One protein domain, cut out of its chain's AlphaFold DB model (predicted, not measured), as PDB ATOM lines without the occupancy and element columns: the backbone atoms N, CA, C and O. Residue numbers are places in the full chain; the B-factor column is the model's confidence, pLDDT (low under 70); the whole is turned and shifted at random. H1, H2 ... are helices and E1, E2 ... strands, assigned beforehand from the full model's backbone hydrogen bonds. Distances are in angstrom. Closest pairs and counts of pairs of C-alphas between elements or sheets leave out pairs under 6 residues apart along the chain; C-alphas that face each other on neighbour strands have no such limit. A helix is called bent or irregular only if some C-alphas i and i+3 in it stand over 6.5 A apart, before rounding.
ATOM      1  N   ASN A   2      -1.870  11.837 -47.428       81.50
ATOM      2  CA  ASN A   2      -3.117  12.359 -46.817       81.50
ATOM      3  C   ASN A   2      -2.977  12.837 -45.358       81.50
ATOM      4  O   ASN A   2      -3.474  13.900 -45.008       81.50
ATOM      5  N   ARG A   3      -2.249  12.101 -44.505       85.06
ATOM      6  CA  ARG A   3      -2.003  12.519 -43.111       85.06
ATOM      7  C   ARG A   3      -1.234  13.843 -43.014       85.06
ATOM      8  O   ARG A   3      -1.564  14.672 -42.174       85.06
ATOM      9  N   LEU A   4      -0.227  14.037 -43.871       87.00
ATOM     10  CA  LEU A   4       0.555  15.274 -43.917       87.00
ATOM     11  C   LEU A   4      -0.320  16.446 -44.364       87.00
ATOM     12  O   LEU A   4      -0.278  17.496 -43.740       87.00
ATOM     13  N   TYR A   5      -1.164  16.238 -45.377       90.06
ATOM     14  CA  TYR A   5      -2.114  17.250 -45.835       90.06
ATOM     15  C   TYR A   5      -3.015  17.754 -44.699       90.06
ATOM     16  O   TYR A   5      -3.076  18.956 -44.471       90.06
ATOM     17  N   TYR A   6      -3.653  16.860 -43.933       92.88
ATOM     18  CA  TYR A   6      -4.518  17.278 -42.820       92.88
ATOM     19  C   TYR A   6      -3.749  17.949 -41.674       92.88
ATOM     20  O   TYR A   6      -4.262  18.893 -41.079       92.88
ATOM     21  N   LYS A   7      -2.511  17.513 -41.393       92.12
ATOM     22  CA  LYS A   7      -1.628  18.186 -40.424       92.12
ATOM     23  C   LYS A   7      -1.336  19.624 -40.866       92.12
ATOM     24  O   LYS A   7      -1.506  20.546 -40.079       92.12
ATOM     25  N   LEU A   8      -0.950  19.816 -42.128       94.00
ATOM     26  CA  LEU A   8      -0.675  21.141 -42.689       94.00
ATOM     27  C   LEU A   8      -1.931  22.012 -42.762       94.00
ATOM     28  O   LEU A   8      -1.851  23.205 -42.498       94.00
ATOM     29  N   LEU A   9      -3.089  21.428 -43.075       95.50
ATOM     30  CA  LEU A   9      -4.363  22.141 -43.106       95.50
ATOM     31  C   LEU A   9      -4.725  22.705 -41.724       95.50
ATOM     32  O   LEU A   9      -5.102  23.870 -41.626       95.50
ATOM     33  N   TYR A  10      -4.560  21.903 -40.670       95.94
ATOM     34  CA  TYR A  10      -4.746  22.349 -39.289       95.94
ATOM     35  C   TYR A  10      -3.776  23.482 -38.924       95.94
ATOM     36  O   TYR A  10      -4.201  24.533 -38.456       95.94
ATOM     37  N   LEU A  11      -2.480  23.310 -39.209       96.69
ATOM     38  CA  LEU A  11      -1.466  24.329 -38.918       96.69
ATOM     39  C   LEU A  11      -1.709  25.638 -39.683       96.69
ATOM     40  O   LEU A  11      -1.519  26.718 -39.130       96.69
ATOM     41  N   ALA A  12      -2.175  25.557 -40.930       96.12
ATOM     42  CA  ALA A  12      -2.560  26.728 -41.710       96.12
ATOM     43  C   ALA A  12      -3.774  27.453 -41.102       96.12
ATOM     44  O   ALA A  12      -3.834  28.684 -41.120       96.12
ATOM     45  N   GLU A  13      -4.742  26.718 -40.542       96.56
ATOM     46  CA  GLU A  13      -5.872  27.317 -39.832       96.56
ATOM     47  C   GLU A  13      -5.427  28.033 -38.548       96.56
ATOM     48  O   GLU A  13      -5.878  29.153 -38.291       96.56
ATOM     49  N   GLU A  14      -4.528  27.426 -37.773       97.06
ATOM     50  CA  GLU A  14      -3.962  28.042 -36.569       97.06
ATOM     51  C   GLU A  14      -3.142  29.290 -36.914       97.06
ATOM     52  O   GLU A  14      -3.365  30.352 -36.331       97.06
ATOM     53  N   ALA A  15      -2.294  29.224 -37.947       97.06
ATOM     54  CA  ALA A  15      -1.558  30.383 -38.444       97.06
ATOM     55  C   ALA A  15      -2.503  31.524 -38.858       97.06
ATOM     56  O   ALA A  15      -2.287  32.674 -38.485       97.06
ATOM     57  N   LYS A  16      -3.610  31.224 -39.551       96.69
ATOM     58  CA  LYS A  16      -4.654  32.212 -39.880       96.69
ATOM     59  C   LYS A  16      -5.243  32.871 -38.624       96.69
ATOM     60  O   LYS A  16      -5.447  34.088 -38.610       96.69
ATOM     61  N   LYS A  17      -5.552  32.090 -37.580       95.81
ATOM     62  CA  LYS A  17      -6.085  32.619 -36.308       95.81
ATOM     63  C   LYS A  17      -5.068  33.540 -35.636       95.81
ATOM     64  O   LYS A  17      -5.434  34.637 -35.224       95.81
ATOM     65  N   VAL A  18      -3.793  33.150 -35.609       97.12
ATOM     66  CA  VAL A  18      -2.700  33.984 -35.088       97.12
ATOM     67  C   VAL A  18      -2.584  35.284 -35.888       97.12
ATOM     68  O   VAL A  18      -2.667  36.362 -35.304       97.12
ATOM     69  N   LEU A  19      -2.519  35.209 -37.221       97.19
ATOM     70  CA  LEU A  19      -2.374  36.366 -38.120       97.19
ATOM     71  C   LEU A  19      -3.567  37.330 -38.125       97.19
ATOM     72  O   LEU A  19      -3.456  38.484 -38.545       97.19
ATOM     73  N   THR A  20      -4.719  36.882 -37.629       94.94
ATOM     74  CA  THR A  20      -5.866  37.764 -37.391       94.94
ATOM     75  C   THR A  20      -5.520  38.835 -36.346       94.94
ATOM     76  O   THR A  20      -5.951  39.983 -36.480       94.94
ATOM     77  N   HIS A  21      -4.672  38.498 -35.368       93.94
ATOM     78  CA  HIS A  21      -4.303  39.361 -34.241       93.94
ATOM     79  C   HIS A  21      -2.832  39.799 -34.242       93.94
ATOM     80  O   HIS A  21      -2.517  40.867 -33.723       93.94
ATOM     81  N   GLN A  22      -1.942  39.001 -34.826       96.69
ATOM     82  CA  GLN A  22      -0.495  39.194 -34.807       96.69
ATOM     83  C   GLN A  22       0.054  39.447 -36.219       96.69
ATOM     84  O   GLN A  22      -0.551  39.034 -37.208       96.69
ATOM     85  N   PRO A  23       1.194  40.147 -36.351       96.94
ATOM     86  CA  PRO A  23       1.788  40.425 -37.656       96.94
ATOM     87  C   PRO A  23       2.489  39.212 -38.280       96.94
ATOM     88  O   PRO A  23       2.717  39.216 -39.487       96.94
ATOM     89  N   ILE A  24       2.852  38.208 -37.480       97.50
ATOM     90  CA  ILE A  24       3.647  37.043 -37.880       97.50
ATOM     91  C   ILE A  24       3.047  35.796 -37.221       97.50
ATOM     92  O   ILE A  24       2.571  35.872 -36.089       97.50
ATOM     93  N   ALA A  25       3.058  34.671 -37.934       97.38
ATOM     94  CA  ALA A  25       2.779  33.348 -37.397       97.38
ATOM     95  C   ALA A  25       3.929  32.399 -37.739       97.38
ATOM     96  O   ALA A  25       4.329  32.281 -38.899       97.38
ATOM     97  N   GLU A  26       4.421  31.711 -36.717       96.81
ATOM     98  CA  GLU A  26       5.450  30.684 -36.828       96.81
ATOM     99  C   GLU A  26       4.771  29.314 -36.938       96.81
ATOM    100  O   GLU A  26       3.835  28.998 -36.199       96.81
ATOM    101  N   ILE A  27       5.202  28.517 -37.912       96.06
ATOM    102  CA  ILE A  27       4.637  27.210 -38.234       96.06
ATOM    103  C   ILE A  27       5.761  26.186 -38.153       96.06
ATOM    104  O   ILE A  27       6.694  26.208 -38.958       96.06
ATOM    105  N   GLU A  28       5.624  25.245 -37.225       93.88
ATOM    106  CA  GLU A  28       6.605  24.191 -36.984       93.88
ATOM    107  C   GLU A  28       5.993  22.809 -37.199       93.88
ATOM    108  O   GLU A  28       4.913  22.497 -36.683       93.88
ATOM    109  N   PHE A  29       6.666  21.956 -37.975       92.56
ATOM    110  CA  PHE A  29       6.259  20.563 -38.132       92.56
ATOM    111  C   PHE A  29       7.373  19.649 -38.643       92.56
ATOM    112  O   PHE A  29       8.186  20.017 -39.477       92.56
ATOM    113  N   GLU A  30       7.302  18.387 -38.230       90.81
ATOM    114  CA  GLU A  30       8.109  17.306 -38.800       90.81
ATOM    115  C   GLU A  30       7.462  16.672 -40.042       90.81
ATOM    116  O   GLU A  30       6.243  16.413 -40.063       90.81
ATOM    117  N   VAL A  31       8.293  16.354 -41.040       90.69
ATOM    118  CA  VAL A  31       7.959  15.576 -42.243       90.69
ATOM    119  C   VAL A  31       9.056  14.548 -42.548       90.69
ATOM    120  O   VAL A  31      10.197  14.725 -42.144       90.69
ATOM    121  N   LYS A  32       8.727  13.456 -43.251       88.00
ATOM    122  CA  LYS A  32       9.723  12.492 -43.751       88.00
ATOM    123  C   LYS A  32       9.974  12.715 -45.234       88.00
ATOM    124  O   LYS A  32       9.007  12.872 -45.978       88.00
ATOM    125  N   ASP A  33      11.237  12.713 -45.642       84.44
ATOM    126  CA  ASP A  33      11.608  12.744 -47.058       84.44
ATOM    127  C   ASP A  33      11.448  11.373 -47.740       84.44
ATOM    128  O   ASP A  33      11.103  10.370 -47.107       84.44
ATOM    129  N   ASP A  34      11.725  11.327 -49.045       85.06
ATOM    130  CA  ASP A  34      11.656  10.107 -49.862       85.06
ATOM    131  C   ASP A  34      12.640   9.012 -49.407       85.06
ATOM    132  O   ASP A  34      12.494   7.850 -49.787       85.06
ATOM    133  N   THR A  35      13.628   9.357 -48.572       87.38
ATOM    134  CA  THR A  35      14.597   8.419 -47.982       87.38
ATOM    135  C   THR A  35      14.177   7.918 -46.596       87.38
ATOM    136  O   THR A  35      14.835   7.049 -46.023       87.38
ATOM    137  N   GLY A  36      13.061   8.425 -46.059       84.38
ATOM    138  CA  GLY A  36      12.536   8.081 -44.739       84.38
ATOM    139  C   GLY A  36      13.169   8.862 -43.584       84.38
ATOM    140  O   GLY A  36      12.864   8.560 -42.427       84.38
ATOM    141  N   LYS A  37      14.015   9.858 -43.873       90.62
ATOM    142  CA  LYS A  37      14.646  10.720 -42.871       90.62
ATOM    143  C   LYS A  37      13.655  11.775 -42.382       90.62
ATOM    144  O   LYS A  37      12.956  12.391 -43.182       90.62
ATOM    145  N   GLU A  38      13.601  11.978 -41.068       89.88
ATOM    146  CA  GLU A  38      12.799  13.032 -40.437       89.88
ATOM    147  C   GLU A  38      13.465  14.403 -40.631       89.88
ATOM    148  O   GLU A  38      14.677  14.555 -40.461       89.88
ATOM    149  N   ILE A  39      12.661  15.379 -41.050       91.00
ATOM    150  CA  ILE A  39      13.040  16.763 -41.322       91.00
ATOM    151  C   ILE A  39      12.139  17.665 -40.486       91.00
ATOM    152  O   ILE A  39      10.916  17.654 -40.662       91.00
ATOM    153  N   ASP A  40      12.765  18.478 -39.642       91.88
ATOM    154  CA  ASP A  40      12.115  19.576 -38.936       91.88
ATOM    155  C   ASP A  40      11.959  20.765 -39.882       91.88
ATOM    156  O   ASP A  40      12.927  21.244 -40.479       91.88
ATOM    157  N   VAL A  41      10.725  21.233 -40.044       93.25
ATOM    158  CA  VAL A  41      10.392  22.377 -40.889       93.25
ATOM    159  C   VAL A  41       9.921  23.521 -40.003       93.25
ATOM    160  O   VAL A  41       8.952  23.372 -39.261       93.25
ATOM    161  N   PHE A  42      10.588  24.667 -40.138       95.12
ATOM    162  CA  PHE A  42      10.203  25.945 -39.546       95.12
ATOM    163  C   PHE A  42       9.847  26.922 -40.669       95.12
ATOM    164  O   PHE A  42      10.653  27.145 -41.578       95.12
ATOM    165  N   LEU A  43       8.645  27.493 -40.627       95.00
ATOM    166  CA  LEU A  43       8.179  28.503 -41.576       95.00
ATOM    167  C   LEU A  43       7.652  29.718 -40.824       95.00
ATOM    168  O   LEU A  43       6.852  29.591 -39.903       95.00
ATOM    169  N   GLU A  44       8.033  30.898 -41.291       96.25
ATOM    170  CA  GLU A  44       7.463  32.161 -40.842       96.25
ATOM    171  C   GLU A  44       6.517  32.693 -41.925       96.25
ATOM    172  O   GLU A  44       6.899  32.822 -43.092       96.25
ATOM    173  N   LEU A  45       5.272  32.985 -41.550       97.25
ATOM    174  CA  LEU A  45       4.284  33.609 -42.424       97.25
ATOM    175  C   LEU A  45       3.919  34.978 -41.864       97.25
ATOM    176  O   LEU A  45       3.427  35.089 -40.744       97.25
ATOM    177  N   SER A  46       4.109  36.025 -42.660       97.88
ATOM    178  CA  SER A  46       3.669  37.370 -42.294       97.88
ATOM    179  C   SER A  46       2.198  37.598 -42.643       97.88
ATOM    180  O   SER A  46       1.658  37.051 -43.612       97.88
ATOM    181  N   LYS A  47       1.551  38.497 -41.902       97.25
ATOM    182  CA  LYS A  47       0.179  38.939 -42.157       97.25
ATOM    183  C   LYS A  47       0.017  39.514 -43.561       97.25
ATOM    184  O   LYS A  47      -0.972  39.213 -44.212       97.25
ATOM    185  N   ALA A  48       1.000  40.267 -44.054       96.88
ATOM    186  CA  ALA A  48       0.971  40.835 -45.401       96.88
ATOM    187  C   ALA A  48       0.983  39.751 -46.495       96.88
ATOM    188  O   ALA A  48       0.244  39.847 -47.472       96.88
ATOM    189  N   GLN A  49       1.782  38.689 -46.323       97.31
ATOM    190  CA  GLN A  49       1.766  37.544 -47.241       97.31
ATOM    191  C   GLN A  49       0.418  36.824 -47.205       97.31
ATOM    192  O   GLN A  49      -0.141  36.525 -48.256       97.31
ATOM    193  N   PHE A  50      -0.126  36.583 -46.010       97.00
ATOM    194  CA  PHE A  50      -1.450  35.983 -45.854       97.00
ATOM    195  C   PHE A  50      -2.555  36.831 -46.500       97.00
ATOM    196  O   PHE A  50      -3.361  36.309 -47.265       97.00
ATOM    197  N   GLU A  51      -2.559  38.140 -46.249       96.56
ATOM    198  CA  GLU A  51      -3.506  39.097 -46.824       96.56
ATOM    199  C   GLU A  51      -3.441  39.124 -48.357       96.56
ATOM    200  O   GLU A  51      -4.484  39.119 -49.011       96.56
ATOM    201  N   ASN A  52      -2.241  39.050 -48.938       97.00
ATOM    202  CA  ASN A  52      -2.066  38.932 -50.387       97.00
ATOM    203  C   ASN A  52      -2.656  37.618 -50.939       97.00
ATOM    204  O   ASN A  52      -3.338  37.625 -51.961       97.00
ATOM    205  N   LEU A  53      -2.462  36.493 -50.238       96.31
ATOM    206  CA  LEU A  53      -3.010  35.191 -50.643       96.31
ATOM    207  C   LEU A  53      -4.545  35.159 -50.637       96.31
ATOM    208  O   LEU A  53      -5.143  34.448 -51.446       96.31
ATOM    209  N   ILE A  54      -5.187  35.904 -49.731       95.81
ATOM    210  CA  ILE A  54      -6.651  35.907 -49.601       95.81
ATOM    211  C   ILE A  54      -7.344  37.076 -50.313       95.81
ATOM    212  O   ILE A  54      -8.566  37.041 -50.467       95.81
ATOM    213  N   GLY A  55      -6.595  38.095 -50.745       95.38
ATOM    214  CA  GLY A  55      -7.135  39.354 -51.264       95.38
ATOM    215  C   GLY A  55      -8.153  39.162 -52.388       95.38
ATOM    216  O   GLY A  55      -9.264  39.674 -52.292       95.38
ATOM    217  N   GLY A  56      -7.837  38.325 -53.381       95.56
ATOM    218  CA  GLY A  56      -8.742  38.056 -54.506       95.56
ATOM    219  C   GLY A  56     -10.081  37.421 -54.101       95.56
ATOM    220  O   GLY A  56     -11.109  37.705 -54.713       95.56
ATOM    221  N   TYR A  57     -10.109  36.611 -53.035       94.56
ATOM    222  CA  TYR A  57     -11.360  36.038 -52.519       94.56
ATOM    223  C   TYR A  57     -12.224  37.096 -51.816       94.56
ATOM    224  O   TYR A  57     -13.453  37.075 -51.927       94.56
ATOM    225  N   ILE A  58     -11.591  38.039 -51.111       95.12
ATOM    226  CA  ILE A  58     -12.292  39.163 -50.476       95.12
ATOM    227  C   ILE A  58     -12.814  40.123 -51.549       95.12
ATOM    228  O   ILE A  58     -13.975  40.523 -51.486       95.12
ATOM    229  N   ASP A  59     -12.016  40.424 -52.573       94.31
ATOM    230  CA  ASP A  59     -12.429  41.275 -53.693       94.31
ATOM    231  C   ASP A  59     -13.621  40.663 -54.448       94.31
ATOM    232  O   ASP A  59     -14.597  41.352 -54.735       94.31
ATOM    233  N   SER A  60     -13.627  39.342 -54.661       93.69
ATOM    234  CA  SER A  60     -14.796  38.638 -55.208       93.69
ATOM    235  C   SER A  60     -16.048  38.799 -54.335       93.69
ATOM    236  O   SER A  60     -17.154  38.891 -54.866       93.69
ATOM    237  N   THR A  61     -15.895  38.865 -53.009       92.62
ATOM    238  CA  THR A  61     -17.016  39.118 -52.087       92.62
ATOM    239  C   THR A  61     -17.563  40.537 -52.248       92.62
ATOM    240  O   THR A  61     -18.778  40.725 -52.261       92.62
ATOM    241  N   VAL A  62     -16.682  41.525 -52.434       94.12
ATOM    242  CA  VAL A  62     -17.064  42.919 -52.705       94.12
ATOM    243  C   VAL A  62     -17.835  43.038 -54.022       94.12
ATOM    244  O   VAL A  62     -18.873  43.697 -54.058       94.12
ATOM    245  N   GLU A  63     -17.383  42.374 -55.087       93.25
ATOM    246  CA  GLU A  63     -18.087  42.387 -56.377       93.25
ATOM    247  C   GLU A  63     -19.482  41.753 -56.281       93.25
ATOM    248  O   GLU A  63     -20.459  42.348 -56.736       93.25
ATOM    249  N   MET A  64     -19.622  40.621 -55.580       90.06
ATOM    250  CA  MET A  64     -20.942  40.027 -55.317       90.06
ATOM    251  C   MET A  64     -21.869  40.984 -54.557       90.06
ATOM    252  O   MET A  64     -23.071  41.023 -54.821       90.06
ATOM    253  N   MET A  65     -21.337  41.776 -53.620       93.12
ATOM    254  CA  MET A  65     -22.131  42.796 -52.936       93.12
ATOM    255  C   MET A  65     -22.576  43.901 -53.901       93.12
ATOM    256  O   MET A  65     -23.759  44.229 -53.913       93.12
ATOM    257  N   LYS A  66     -21.698  44.419 -54.768       90.38
ATOM    258  CA  LYS A  66     -22.080  45.423 -55.782       90.38
ATOM    259  C   LYS A  66     -23.182  44.917 -56.716       90.38
ATOM    260  O   LYS A  66     -24.132  45.646 -57.000       90.38
ATOM    261  N   GLU A  67     -23.103  43.657 -57.146       84.69
ATOM    262  CA  GLU A  67     -24.163  43.018 -57.934       84.69
ATOM    263  C   GLU A  67     -25.499  42.977 -57.178       84.69
ATOM    264  O   GLU A  67     -26.554  43.181 -57.776       84.69
ATOM    265  N   ILE A  68     -25.478  42.741 -55.861       86.00
ATOM    266  CA  ILE A  68     -26.684  42.756 -55.023       86.00
ATOM    267  C   ILE A  68     -27.295  44.160 -54.957       86.00
ATOM    268  O   ILE A  68     -28.515  44.265 -55.092       86.00
ATOM    269  N   PHE A  69     -26.491  45.212 -54.784       85.75
ATOM    270  CA  PHE A  69     -26.975  46.601 -54.804       85.75
ATOM    271  C   PHE A  69     -27.619  46.932 -56.153       85.75
ATOM    272  O   PHE A  69     -28.786  47.318 -56.200       85.75
ATOM    273  N   SER A  70     -26.907  46.656 -57.250       82.94
ATOM    274  CA  SER A  70     -27.394  46.881 -58.616       82.94
ATOM    275  C   SER A  70     -28.694  46.121 -58.904       82.94
ATOM    276  O   SER A  70     -29.685  46.707 -59.335       82.94
ATOM    277  N   ARG A  71     -28.746  44.821 -58.581       76.44
ATOM    278  CA  ARG A  71     -29.920  43.971 -58.836       76.44
ATOM    279  C   ARG A  71     -31.163  44.408 -58.062       76.44
ATOM    280  O   ARG A  71     -32.271  44.176 -58.532       76.44
ATOM    281  N   ASN A  72     -30.992  44.966 -56.866       78.06
ATOM    282  CA  ASN A  72     -32.110  45.464 -56.064       78.06
ATOM    283  C   ASN A  72     -32.361  46.964 -56.270       78.06
ATOM    284  O   ASN A  72     -33.256  47.500 -55.626       78.06
ATOM    285  N   ASN A  73     -31.607  47.616 -57.163       83.50
ATOM    286  CA  ASN A  73     -31.656  49.056 -57.395       83.50
ATOM    287  C   ASN A  73     -31.539  49.866 -56.089       83.50
ATOM    288  O   ASN A  73     -32.291  50.814 -55.884       83.50
ATOM    289  N   LEU A  74     -30.629  49.437 -55.209       86.31
ATOM    290  CA  LEU A  74     -30.366  50.078 -53.922       86.31
ATOM    291  C   LEU A  74     -29.163  51.009 -54.025       86.31
ATOM    292  O   LEU A  74     -28.145  50.643 -54.624       86.31
ATOM    293  N   SER A  75     -29.259  52.176 -53.397       89.19
ATOM    294  CA  SER A  75     -28.121  53.057 -53.153       89.19
ATOM    295  C   SER A  75     -27.462  52.750 -51.802       89.19
ATOM    296  O   SER A  75     -28.041  52.100 -50.929       89.19
ATOM    297  N   GLU A  76     -26.213  53.185 -51.620       88.94
ATOM    298  CA  GLU A  76     -25.480  52.970 -50.362       88.94
ATOM    299  C   GLU A  76     -26.150  53.679 -49.176       88.94
ATOM    300  O   GLU A  76     -26.115  53.170 -48.059       88.94
ATOM    301  N   GLU A  77     -26.806  54.816 -49.419       90.25
ATOM    302  CA  GLU A  77     -27.496  55.614 -48.400       90.25
ATOM    303  C   GLU A  77     -28.775  54.950 -47.871       90.25
ATOM    304  O   GLU A  77     -29.226  55.268 -46.771       90.25
ATOM    305  N   GLU A  78     -29.359  54.024 -48.635       89.38
ATOM    306  CA  GLU A  78     -30.551  53.270 -48.231       89.38
ATOM    307  C   GLU A  78     -30.223  52.130 -47.255       89.38
ATOM    308  O   GLU A  78     -31.125  51.539 -46.660       89.38
ATOM    309  N   VAL A  79     -28.937  51.817 -47.058       91.88
ATOM    310  CA  VAL A  79     -28.488  50.741 -46.172       91.88
ATOM    311  C   VAL A  79     -27.935  51.321 -44.876       91.88
ATOM    312  O   VAL A  79     -26.885  51.955 -44.854       91.88
ATOM    313  N   ASN A  80     -28.611  51.045 -43.758       90.31
ATOM    314  CA  ASN A  80     -28.223  51.596 -42.457       90.31
ATOM    315  C   ASN A  80     -26.847  51.113 -41.976       90.31
ATOM    316  O   ASN A  80     -26.050  51.910 -41.493       90.31
ATOM    317  N   CYS A  81     -26.572  49.807 -42.063       92.06
ATOM    318  CA  CYS A  81     -25.295  49.242 -41.631       92.06
ATOM    319  C   CYS A  81     -25.008  47.871 -42.260       92.06
ATOM    320  O   CYS A  81     -25.925  47.133 -42.625       92.06
ATOM    321  N   ILE A  82     -23.731  47.489 -42.291       92.94
ATOM    322  CA  ILE A  82     -23.252  46.142 -42.617       92.94
ATOM    323  C   ILE A  82     -22.979  45.387 -41.313       92.94
ATOM    324  O   ILE A  82     -22.140  45.802 -40.509       92.94
ATOM    325  N   LEU A  83     -23.651  44.250 -41.125       92.25
ATOM    326  CA  LEU A  83     -23.410  43.322 -40.017       92.25
ATOM    327  C   LEU A  83     -22.463  42.204 -40.459       92.25
ATOM    328  O   LEU A  83     -22.670  41.572 -41.493       92.25
ATOM    329  N   LEU A  84     -21.429  41.940 -39.660       92.44
ATOM    330  CA  LEU A  84     -20.437  40.905 -39.948       92.44
ATOM    331  C   LEU A  84     -20.760  39.618 -39.193       92.44
ATOM    332  O   LEU A  84     -20.745  39.603 -37.966       92.44
ATOM    333  N   ILE A  85     -21.019  38.537 -39.929       92.75
ATOM    334  CA  ILE A  85     -21.364  37.224 -39.374       92.75
ATOM    335  C   ILE A  85     -20.365  36.168 -39.867       92.75
ATOM    336  O   ILE A  85     -20.025  36.124 -41.048       92.75
ATOM    337  N   GLY A  86     -19.917  35.290 -38.966       90.75
ATOM    338  CA  GLY A  86     -18.996  34.185 -39.249       90.75
ATOM    339  C   GLY A  86     -17.535  34.472 -38.884       90.75
ATOM    340  O   GLY A  86     -17.054  35.601 -38.970       90.75
ATOM    341  N   GLY A  87     -16.795  33.426 -38.499       90.69
ATOM    342  CA  GLY A  87     -15.439  33.553 -37.946       90.69
ATOM    343  C   GLY A  87     -14.408  34.190 -38.889       90.69
ATOM    344  O   GLY A  87     -13.523  34.910 -38.440       90.69
ATOM    345  N   SER A  88     -14.533  34.009 -40.206       92.31
ATOM    346  CA  SER A  88     -13.619  34.652 -41.167       92.31
ATOM    347  C   SER A  88     -13.742  36.181 -41.192       92.31
ATOM    348  O   SER A  88     -12.817  36.853 -41.637       92.31
ATOM    349  N   THR A  89     -14.837  36.753 -40.678       93.06
ATOM    350  CA  THR A  89     -15.020  38.214 -40.594       93.06
ATOM    351  C   THR A  89     -14.186  38.877 -39.494       93.06
ATOM    352  O   THR A  89     -14.083  40.106 -39.456       93.06
ATOM    353  N   TYR A  90     -13.541  38.083 -38.627       92.44
ATOM    354  CA  TYR A  90     -12.539  38.590 -37.689       92.44
ATOM    355  C   TYR A  90     -11.275  39.093 -38.399       92.44
ATOM    356  O   TYR A  90     -10.589  39.957 -37.853       92.44
ATOM    357  N   ILE A  91     -10.988  38.613 -39.618       94.81
ATOM    358  CA  ILE A  91      -9.828  39.039 -40.409       94.81
ATOM    359  C   ILE A  91      -9.932  40.551 -40.695       94.81
ATOM    360  O   ILE A  91     -10.872  40.976 -41.373       94.81
ATOM    361  N   PRO A  92      -8.970  41.383 -40.244       93.00
ATOM    362  CA  PRO A  92      -9.077  42.839 -40.363       93.00
ATOM    363  C   PRO A  92      -9.209  43.348 -41.803       93.00
ATOM    364  O   PRO A  92      -9.979  44.278 -42.043       93.00
ATOM    365  N   LEU A  93      -8.532  42.697 -42.757       95.50
ATOM    366  CA  LEU A  93      -8.596  43.041 -44.180       95.50
ATOM    367  C   LEU A  93     -10.030  43.046 -44.727       95.50
ATOM    368  O   LEU A  93     -10.362  43.910 -45.533       95.50
ATOM    369  N   VAL A  94     -10.899  42.140 -44.257       94.19
ATOM    370  CA  VAL A  94     -12.309  42.082 -44.678       94.19
ATOM    371  C   VAL A  94     -13.016  43.394 -44.342       94.19
ATOM    372  O   VAL A  94     -13.668  43.986 -45.199       94.19
ATOM    373  N   LYS A  95     -12.847  43.893 -43.111       91.19
ATOM    374  CA  LYS A  95     -13.467  45.154 -42.678       91.19
ATOM    375  C   LYS A  95     -12.910  46.340 -43.459       91.19
ATOM    376  O   LYS A  95     -13.670  47.227 -43.824       91.19
ATOM    377  N   THR A  96     -11.600  46.363 -43.702       92.62
ATOM    378  CA  THR A  96     -10.944  47.436 -44.461       92.62
ATOM    379  C   THR A  96     -11.476  47.504 -45.888       92.62
ATOM    380  O   THR A  96     -12.001  48.540 -46.283       92.62
ATOM    381  N   LYS A  97     -11.463  46.380 -46.613       94.56
ATOM    382  CA  LYS A  97     -11.962  46.290 -47.992       94.56
ATOM    383  C   LYS A  97     -13.435  46.676 -48.113       94.56
ATOM    384  O   LYS A  97     -13.807  47.375 -49.047       94.56
ATOM    385  N   LEU A  98     -14.271  46.270 -47.154       92.88
ATOM    386  CA  LEU A  98     -15.685  46.650 -47.144       92.88
ATOM    387  C   LEU A  98     -15.893  48.153 -46.910       92.88
ATOM    388  O   LEU A  98     -16.730  48.735 -47.588       92.88
ATOM    389  N   ARG A  99     -15.126  48.793 -46.013       90.38
ATOM    390  CA  ARG A  99     -15.193  50.256 -45.804       90.38
ATOM    391  C   ARG A  99     -14.671  51.053 -46.995       90.38
ATOM    392  O   ARG A  99     -15.142  52.153 -47.245       90.38
ATOM    393  N   GLU A 100     -13.661  50.530 -47.685       92.19
ATOM    394  CA  GLU A 100     -13.129  51.149 -48.902       92.19
ATOM    395  C   GLU A 100     -14.124  51.044 -50.059       92.19
ATOM    396  O   GLU A 100     -14.251  51.977 -50.849       92.19
ATOM    397  N   ALA A 101     -14.828  49.914 -50.153       92.62
ATOM    398  CA  ALA A 101     -15.780  49.650 -51.220       92.62
ATOM    399  C   ALA A 101     -17.142  50.324 -51.014       92.62
ATOM    400  O   ALA A 101     -17.751  50.720 -52.003       92.62
ATOM    401  N   PHE A 102     -17.609  50.437 -49.768       91.69
ATOM    402  CA  PHE A 102     -18.935  50.952 -49.425       91.69
ATOM    403  C   PHE A 102     -18.837  51.986 -48.304       91.69
ATOM    404  O   PHE A 102     -18.209  51.746 -47.272       91.69
ATOM    405  N   LYS A 103     -19.535  53.114 -48.442       89.00
ATOM    406  CA  LYS A 103     -19.613  54.174 -47.421       89.00
ATOM    407  C   LYS A 103     -20.663  53.876 -46.348       89.00
ATOM    408  O   LYS A 103     -21.352  54.773 -45.872       89.00
ATOM    409  N   ILE A 104     -20.776  52.608 -45.969       93.38
ATOM    410  CA  ILE A 104     -21.792  52.104 -45.047       93.38
ATOM    411  C   ILE A 104     -21.133  51.773 -43.708       93.38
ATOM    412  O   ILE A 104     -20.022  51.235 -43.652       93.38
ATOM    413  N   GLU A 105     -21.817  52.076 -42.606       91.56
ATOM    414  CA  GLU A 105     -21.317  51.773 -41.269       91.56
ATOM    415  C   GLU A 105     -21.169  50.257 -41.064       91.56
ATOM    416  O   GLU A 105     -22.119  49.495 -41.238       91.56
ATOM    417  N   ILE A 106     -19.983  49.802 -40.651       91.88
ATOM    418  CA  ILE A 106     -19.769  48.401 -40.268       91.88
ATOM    419  C   ILE A 106     -20.071  48.235 -38.781       91.88
ATOM    420  O   ILE A 106     -19.256  48.596 -37.926       91.88
ATOM    421  N   ASN A 107     -21.198  47.603 -38.474       87.56
ATOM    422  CA  ASN A 107     -21.608  47.313 -37.111       87.56
ATOM    423  C   ASN A 107     -20.926  46.025 -36.610       87.56
ATOM    424  O   ASN A 107     -21.076  44.941 -37.176       87.56
ATOM    425  N   SER A 108     -20.141  46.163 -35.537       81.88
ATOM    426  CA  SER A 108     -19.426  45.067 -34.861       81.88
ATOM    427  C   SER A 108     -19.892  44.862 -33.409       81.88
ATOM    428  O   SER A 108     -19.138  44.328 -32.602       81.88
TER     429      SER A 108
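This is residues 2 to 108 of the 592 residues of an uncharacterized protein of Bacteroidetes bacterium (UniProt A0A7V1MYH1). The model is a long, loose rod of two parts set end to end: at one end a long two-stranded hairpin, E1 and E2, with H1 packed alongside, mainly next to E1; at the other the long kinked helix H2, with H4 packed on its residues 51 to 62 and the small strand pair E3 and E4 near H4. H2 follows E2 directly and leads from the one part into the other. The printed part has 107 residues with four named helices and four named strands, in the order H1 E1 E2 H2 E3 H3 H4 E4; E1 and E2 are antiparallel, E3 and E4 parallel, and the class is mixed, helices and strands. The whole is loose, with a radius of gyration of the C-alphas of 18.8 A and spans of 63 by 26 by 20 A.

H1, residues 2 to 21, begins at C-alpha 2 (-3.117, 12.359, -46.817) and is 29.8 A long. E1, residues 24 to 32, is 26.0 A long, and E2, residues 38 to 46, 26.1 A. H2, residues 47 to 72, runs 35.8 A to C-alpha 72 (-32.110, 45.464, -56.064). E3 is residues 81 to 83, H3 residues 87 to 90, and H4 residues 92 to 101, 14.5 A long. E4, residues 105 to 107, ends at C-alpha 107 (-21.608, 47.313, -37.111).

The closest C-alphas of H1 and E1 are those of Ala 15 and Ala 25, 5.4 A apart. E1 and E2 form a hairpin, antiparallel at 161 degrees, with N 27 and O 43 at 2.8 A and N 41 and O 29 at 2.9 A, within hydrogen-bond range. H1, with residues 16 to 20 alone, touches residues 47 to 50 of H2, about perpendicular at 79 degrees; the closest C-alphas, of Leu 19 and Lys 47, are 5.4 A apart. H2 is irregular, with C-alphas 53 and 56 7.5 A apart, and has a kink of 50 degrees near residue 54. H2 touches H4 with residues 51 to 62 alone, at a steep tilt of 39 degrees, the same way; the closest C-alphas, of Ile 58 and Val 94, are 6.5 A apart. H3 is close to H1 but not clearly touching, with the C-alphas of Thr 20 and Tyr 90 6.7 A apart. E3, H3, H4 and E4 make a strand-helix-strand unit, two parallel neighbour strands with helices between, and its crossover is right-handed; N 82 and O 105 are 2.8 A apart, within hydrogen-bond range. E1 and E4 are apart. In H4 every O i to N i+4 pair is within hydrogen-bond range, in H1 15 of 16 and in H2 20 of 22; H3 is too short for such a pair.

The two C-alphas farthest apart, of Thr 35 and Glu 78, are 63.6 A apart. The printed part has no cut and no long link; the link from H2 to E3, 8 residues, is short and the others are tight. The mean pLDDT of the printed part is 92.2, and no printed residue is under 70.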